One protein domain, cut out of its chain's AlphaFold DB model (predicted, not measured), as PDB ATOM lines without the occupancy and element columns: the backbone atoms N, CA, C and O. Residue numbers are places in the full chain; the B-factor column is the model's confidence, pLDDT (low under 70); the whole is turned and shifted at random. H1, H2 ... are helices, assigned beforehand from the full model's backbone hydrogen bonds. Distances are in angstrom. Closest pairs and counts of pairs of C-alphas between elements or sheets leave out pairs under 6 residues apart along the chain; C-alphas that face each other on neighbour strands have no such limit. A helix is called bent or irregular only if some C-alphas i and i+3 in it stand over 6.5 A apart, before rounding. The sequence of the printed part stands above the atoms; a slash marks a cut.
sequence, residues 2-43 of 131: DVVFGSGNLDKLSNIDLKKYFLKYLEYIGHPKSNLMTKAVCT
ATOM      1  N   ASP A   2     -23.283  -5.065 -50.982       27.16
ATOM      2  CA  ASP A   2     -21.878  -4.896 -51.321       27.16
ATOM      3  C   ASP A   2     -21.419  -3.551 -50.777       27.16
ATOM      4  O   ASP A   2     -21.795  -2.489 -51.274       27.16
ATOM      5  N   VAL A   3     -20.648  -3.591 -49.693       31.55
ATOM      6  CA  VAL A   3     -19.948  -2.405 -49.210       31.55
ATOM      7  C   VAL A   3     -18.757  -2.202 -50.137       31.55
ATOM      8  O   VAL A   3     -17.674  -2.743 -49.921       31.55
ATOM      9  N   VAL A   4     -18.981  -1.445 -51.210       30.73
ATOM     10  CA  VAL A   4     -17.912  -0.913 -52.054       30.73
ATOM     11  C   VAL A   4     -17.159   0.115 -51.215       30.73
ATOM     12  O   VAL A   4     -17.536   1.284 -51.138       30.73
ATOM     13  N   PHE A   5     -16.090  -0.319 -50.551       38.62
ATOM     14  CA  PHE A   5     -15.071   0.613 -50.096       38.62
ATOM     15  C   PHE A   5     -14.370   1.121 -51.349       38.62
ATOM     16  O   PHE A   5     -13.552   0.421 -51.944       38.62
ATOM     17  N   GLY A   6     -14.775   2.316 -51.789       34.50
ATOM     18  CA  GLY A   6     -14.132   3.011 -52.893       34.50
ATOM     19  C   GLY A   6     -12.624   3.008 -52.685       34.50
ATOM     20  O   GLY A   6     -12.167   3.178 -51.553       34.50
ATOM     21  N   SER A   7     -11.885   2.784 -53.772       40.56
ATOM     22  CA  SER A   7     -10.433   2.912 -53.836       40.56
ATOM     23  C   SER A   7     -10.019   4.164 -53.069       40.56
ATOM     24  O   SER A   7     -10.238   5.302 -53.496       40.56
ATOM     25  N   GLY A   8      -9.534   3.944 -51.848       39.19
ATOM     26  CA  GLY A   8      -9.154   5.005 -50.941       39.19
ATOM     27  C   GLY A   8      -7.951   5.683 -51.550       39.19
ATOM     28  O   GLY A   8      -6.834   5.204 -51.396       39.19
ATOM     29  N   ASN A   9      -8.194   6.762 -52.288       38.00
ATOM     30  CA  ASN A   9      -7.137   7.562 -52.860       38.00
ATOM     31  C   ASN A   9      -6.229   8.031 -51.705       38.00
ATOM     32  O   ASN A   9      -6.656   8.841 -50.874       38.00
ATOM     33  N   LEU A  10      -5.006   7.486 -51.627       45.72
ATOM     34  CA  LEU A  10      -3.984   7.858 -50.640       45.72
ATOM     35  C   LEU A  10      -3.702   9.370 -50.657       45.72
ATOM     36  O   LEU A  10      -3.285   9.925 -49.639       45.72
ATOM     37  N   ASP A  11      -4.039  10.056 -51.752       46.44
ATOM     38  CA  ASP A  11      -3.950  11.508 -51.890       46.44
ATOM     39  C   ASP A  11      -4.898  12.264 -50.944       46.44
ATOM     40  O   ASP A  11      -4.684  13.444 -50.685       46.44
ATOM     41  N   LYS A  12      -5.924  11.626 -50.357       44.34
ATOM     42  CA  LYS A  12      -6.810  12.271 -49.362       44.34
ATOM     43  C   LYS A  12      -6.211  12.341 -47.952       44.34
ATOM     44  O   LYS A  12      -6.654  13.163 -47.153       44.34
ATOM     45  N   LEU A  13      -5.189  11.536 -47.644       47.25
ATOM     46  CA  LEU A  13      -4.419  11.651 -46.395       47.25
ATOM     47  C   LEU A  13      -3.343  12.746 -46.469       47.25
ATOM     48  O   LEU A  13      -2.766  13.089 -45.439       47.25
ATOM     49  N   SER A  14      -3.110  13.330 -47.651       51.44
ATOM     50  CA  SER A  14      -2.116  14.392 -47.884       51.44
ATOM     51  C   SER A  14      -2.310  15.640 -47.015       51.44
ATOM     52  O   SER A  14      -1.366  16.399 -46.818       51.44
ATOM     53  N   ASN A  15      -3.513  15.837 -46.464       50.81
ATOM     54  CA  ASN A  15      -3.872  17.007 -45.661       50.81
ATOM     55  C   ASN A  15      -3.880  16.738 -44.142       50.81
ATOM     56  O   ASN A  15      -4.149  17.638 -43.345       50.81
ATOM     57  N   ILE A  16      -3.604  15.500 -43.713       60.25
ATOM     58  CA  ILE A  16      -3.472  15.153 -42.297       60.25
ATOM     59  C   ILE A  16      -1.986  15.110 -41.960       60.25
ATOM     60  O   ILE A  16      -1.264  14.205 -42.372       60.25
ATOM     61  N   ASP A  17      -1.534  16.064 -41.147       78.12
ATOM     62  CA  ASP A  17      -0.192  16.032 -40.567       78.12
ATOM     63  C   ASP A  17      -0.123  14.937 -39.483       78.12
ATOM     64  O   ASP A  17      -0.243  15.180 -38.278       78.12
ATOM     65  N   LEU A  18       0.012  13.686 -39.934       79.69
ATOM     66  CA  LEU A  18       0.127  12.497 -39.089       79.69
ATOM     67  C   LEU A  18       1.297  12.623 -38.107       79.69
ATOM     68  O   LEU A  18       1.189  12.173 -36.965       79.69
ATOM     69  N   LYS A  19       2.388  13.285 -38.520       82.12
ATOM     70  CA  LYS A  19       3.531  13.562 -37.647       82.12
ATOM     71  C   LYS A  19       3.092  14.450 -36.485       82.12
ATOM     72  O   LYS A  19       3.365  14.108 -35.338       82.12
ATOM     73  N   LYS A  20       2.368  15.538 -36.744       85.44
ATOM     74  CA  LYS A  20       1.847  16.430 -35.697       85.44
ATOM     75  C   LYS A  20       0.925  15.717 -34.712       85.44
ATOM     76  O   LYS A  20       1.092  15.895 -33.509       85.44
ATOM     77  N   TYR A  21      -0.030  14.912 -35.181       88.75
ATOM     78  CA  TYR A  21      -0.929  14.181 -34.275       88.75
ATOM     79  C   TYR A  21      -0.190  13.138 -33.438       88.75
ATOM     80  O   TYR A  21      -0.427  13.034 -32.236       88.75
ATOM     81  N   PHE A  22       0.748  12.415 -34.048       86.88
ATOM     82  CA  PHE A  22       1.589  11.468 -33.331       86.88
ATOM     83  C   PHE A  22       2.451  12.159 -32.263       86.88
ATOM     84  O   PHE A  22       2.518  11.683 -31.133       86.88
ATOM     85  N   LEU A  23       3.051  13.312 -32.573       89.62
ATOM     86  CA  LEU A  23       3.827  14.097 -31.606       89.62
ATOM     87  C   LEU A  23       2.964  14.601 -30.446       89.62
ATOM     88  O   LEU A  23       3.349  14.419 -29.295       89.62
ATOM     89  N   LYS A  24       1.769  15.135 -30.732       90.81
ATOM     90  CA  LYS A  24       0.804  15.535 -29.695       90.81
ATOM     91  C   LYS A  24       0.424  14.375 -28.781       90.81
ATOM     92  O   LYS A  24       0.308  14.558 -27.576       90.81
ATOM     93  N   TYR A  25       0.237  13.181 -29.342       92.38
ATOM     94  CA  TYR A  25      -0.022  11.985 -28.547       92.38
ATOM     95  C   TYR A  25       1.164  11.644 -27.634       92.38
ATOM     96  O   TYR A  25       0.960  11.390 -26.450       92.38
ATOM     97  N   LEU A  26       2.401  11.695 -28.146       93.44
ATOM     98  CA  LEU A  26       3.605  11.460 -27.338       93.44
ATOM     99  C   LEU A  26       3.767  12.485 -26.209       93.44
ATOM    100  O   LEU A  26       4.201  12.114 -25.122       93.44
ATOM    101  N   GLU A  27       3.430  13.749 -26.457       92.94
ATOM    102  CA  GLU A  27       3.404  14.800 -25.434       92.94
ATOM    103  C   GLU A  27       2.323  14.532 -24.383       92.94
ATOM    104  O   GLU A  27       2.618  14.566 -23.191       92.94
ATOM    105  N   TYR A  28       1.105  14.193 -24.818       95.00
ATOM    106  CA  TYR A  28      -0.024  13.888 -23.938       95.00
ATOM    107  C   TYR A  28       0.282  12.746 -22.961       95.00
ATOM    108  O   TYR A  28      -0.049  12.842 -21.783       95.00
ATOM    109  N   ILE A  29       0.954  11.686 -23.422       95.88
ATOM    110  CA  ILE A  29       1.342  10.558 -22.558       95.88
ATOM    111  C   ILE A  29       2.669  10.782 -21.810       95.88
ATOM    112  O   ILE A  29       3.150   9.865 -21.149       95.88
ATOM    113  N   GLY A  30       3.308  11.950 -21.952       93.44
ATOM    114  CA  GLY A  30       4.597  12.246 -21.318       93.44
ATOM    115  C   GLY A  30       5.744  11.339 -21.785       93.44
ATOM    116  O   GLY A  30       6.630  11.000 -21.002       93.44
ATOM    117  N   HIS A  31       5.736  10.898 -23.047       93.62
ATOM    118  CA  HIS A  31       6.722   9.942 -23.544       93.62
ATOM    119  C   HIS A  31       8.139  10.552 -23.527       93.62
ATOM    120  O   HIS A  31       8.352  11.602 -24.136       93.62
ATOM    121  N   PRO A  32       9.162   9.873 -22.968       93.00
ATOM    122  CA  PRO A  32      10.504  10.443 -22.764       93.00
ATOM    123  C   PRO A  32      11.230  10.842 -24.060       93.00
ATOM    124  O   PRO A  32      12.225  11.561 -24.035       93.00
ATOM    125  N   LYS A  33      10.743  10.368 -25.213       89.50
ATOM    126  CA  LYS A  33      11.293  10.688 -26.541       89.50
ATOM    127  C   LYS A  33      10.486  11.721 -27.329       89.50
ATOM    128  O   LYS A  33      10.838  11.952 -28.480       89.50
ATOM    129  N   SER A  34       9.441  12.332 -26.767       88.31
ATOM    130  CA  SER A  34       8.614  13.332 -27.472       88.31
ATOM    131  C   SER A  34       9.478  14.420 -28.131       88.31
ATOM    132  O   SER A  34       9.434  14.591 -29.349       88.31
ATOM    133  N   ASN A  35      10.389  15.024 -27.363       85.50
ATOM    134  CA  ASN A  35      11.331  16.055 -27.821       85.50
ATOM    135  C   ASN A  35      12.339  15.576 -28.876       85.50
ATOM    136  O   ASN A  35      12.825  16.373 -29.674       85.50
ATOM    137  N   LEU A  36      12.695  14.288 -28.878       88.06
ATOM    138  CA  LEU A  36      13.578  13.723 -29.901       88.06
ATOM    139  C   LEU A  36      12.816  13.527 -31.217       88.06
ATOM    140  O   LEU A  36      13.345  13.790 -32.296       88.06
ATOM    141  N   MET A  37      11.559  13.087 -31.126       85.56
ATOM    142  CA  MET A  37      10.721  12.783 -32.285       85.56
ATOM    143  C   MET A  37      10.291  14.036 -33.057       85.56
ATOM    144  O   MET A  37      10.048  13.940 -34.260       85.56
ATOM    145  N   THR A  38      10.249  15.218 -32.429       83.62
ATOM    146  CA  THR A  38       9.981  16.485 -33.144       83.62
ATOM    147  C   THR A  38      11.031  16.742 -34.231       83.62
ATOM    148  O   THR A  38      10.687  17.096 -35.364       83.62
ATOM    149  N   LYS A  39      12.301  16.457 -33.915       83.56
ATOM    150  CA  LYS A  39      13.465  16.610 -34.802       83.56
ATOM    151  C   LYS A  39      13.648  15.448 -35.780       83.56
ATOM    152  O   LYS A  39      14.431  15.565 -36.718       83.56
ATOM    153  N   ALA A  40      12.948  14.333 -35.581       82.38
ATOM    154  CA  ALA A  40      13.082  13.167 -36.440       82.38
ATOM    155  C   ALA A  40      12.550  13.453 -37.854       82.38
ATOM    156  O   ALA A  40      11.444  13.982 -38.039       82.38
ATOM    157  N   VAL A  41      13.336  13.068 -38.858       78.62
ATOM    158  CA  VAL A  41      12.901  13.059 -40.256       78.62
ATOM    159  C   VAL A  41      12.069  11.801 -40.472       78.62
ATOM    160  O   VAL A  41      12.548  10.688 -40.262       78.62
ATOM    161  N   CYS A  42      10.806  11.977 -40.860       73.12
ATOM    162  CA  CYS A  42       9.942  10.857 -41.208       73.12
ATOM    163  C   CYS A  42      10.231  10.463 -42.655       73.12
ATOM    164  O   CYS A  42       9.947  11.226 -43.575       73.12
ATOM    165  N   THR A  43      10.812   9.286 -42.854       72.94
ATOM    166  CA  THR A  43      10.993   8.703 -44.184       72.94
ATOM    167  C   THR A  43      10.013   7.558 -44.353       72.94
ATOM    168  O   THR A  43       9.954   6.679 -43.489       72.94
TER     169      THR A  43
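What this domain is: This is residues 2 to 43 of the 131 residues of an uncharacterized protein of Artemisia annua (UniProt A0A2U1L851). Look first for a small helical hairpin, H2 and the shorter H3 folded back beside it; from the first residue of H2 a long thin arm reaches away, and short, irregular H1 is a part of that arm. Residues 2 to 18, of which 10 to 15 belong to H1, stand free and stick out from the hairpin, and this arm makes much of the length. The printed part has 42 residues with three named helices, in the order H1, H2, H3 along the chain, and no named strand, and its class is all helix. The whole is extended, with a radius of gyration of the C-alphas of 14.9 A, and the C-alphas span 46 by 21 by 14 A along their three main axes.

How they stand to each other: Begin with H2, residues 18 to 28, the longest helix. H3, residues 34 to 39, touches it, and the closest C-alphas of the two are those of Leu 26 and Ser 34, 5.3 A apart. Their lines stand at a shallow tilt of 28 degrees and they run opposite ways, a helical hairpin, with 9.8 A from centre to centre. Going outward, look at H1, residues 10 to 15, which touches no helix: it is apart from H2 and apart from H3. In H2, each pair of O i and N i+4 is within hydrogen-bond range; in H3 it is 1 of 2 pairs, and in H1 it is 0 of 2, beside 2 of 3 pairs of O i and N i+3.

Where its parts are: Find C-alpha 18 at (0.127, 12.497, -39.089); from there H2 runs 15.2 A to C-alpha 28 at (-0.024, 13.888, -23.938), with z rising and x and y ending near where they began. A tight link of 5 residues leads to H3, which runs 9.4 A from Ser 34 to C-alpha 39 at (13.465, 16.610, -34.802), with z now falling. Go back to Leu 10 for H1, which runs 10.4 A to Asn 15. H1 is irregular, but only just: C-alphas 12 and 15 are 6.7 A apart. A tight link of 2 residues joins it to H2.

The domain as a whole: The two C-alphas farthest apart are those of Asp 2 and Pro 32, at 45.8 A, while those of Asp 2 and Thr 43, the first and last printed, are 36.3 A apart. The printed part has no cut, and neither of its two links is long. In the B-factor column you find a mean pLDDT of 70.7 for the printed part; residues 2 to 16 are under 70, and the mean is 48 for H1, 89 for H2 and 86 for H3.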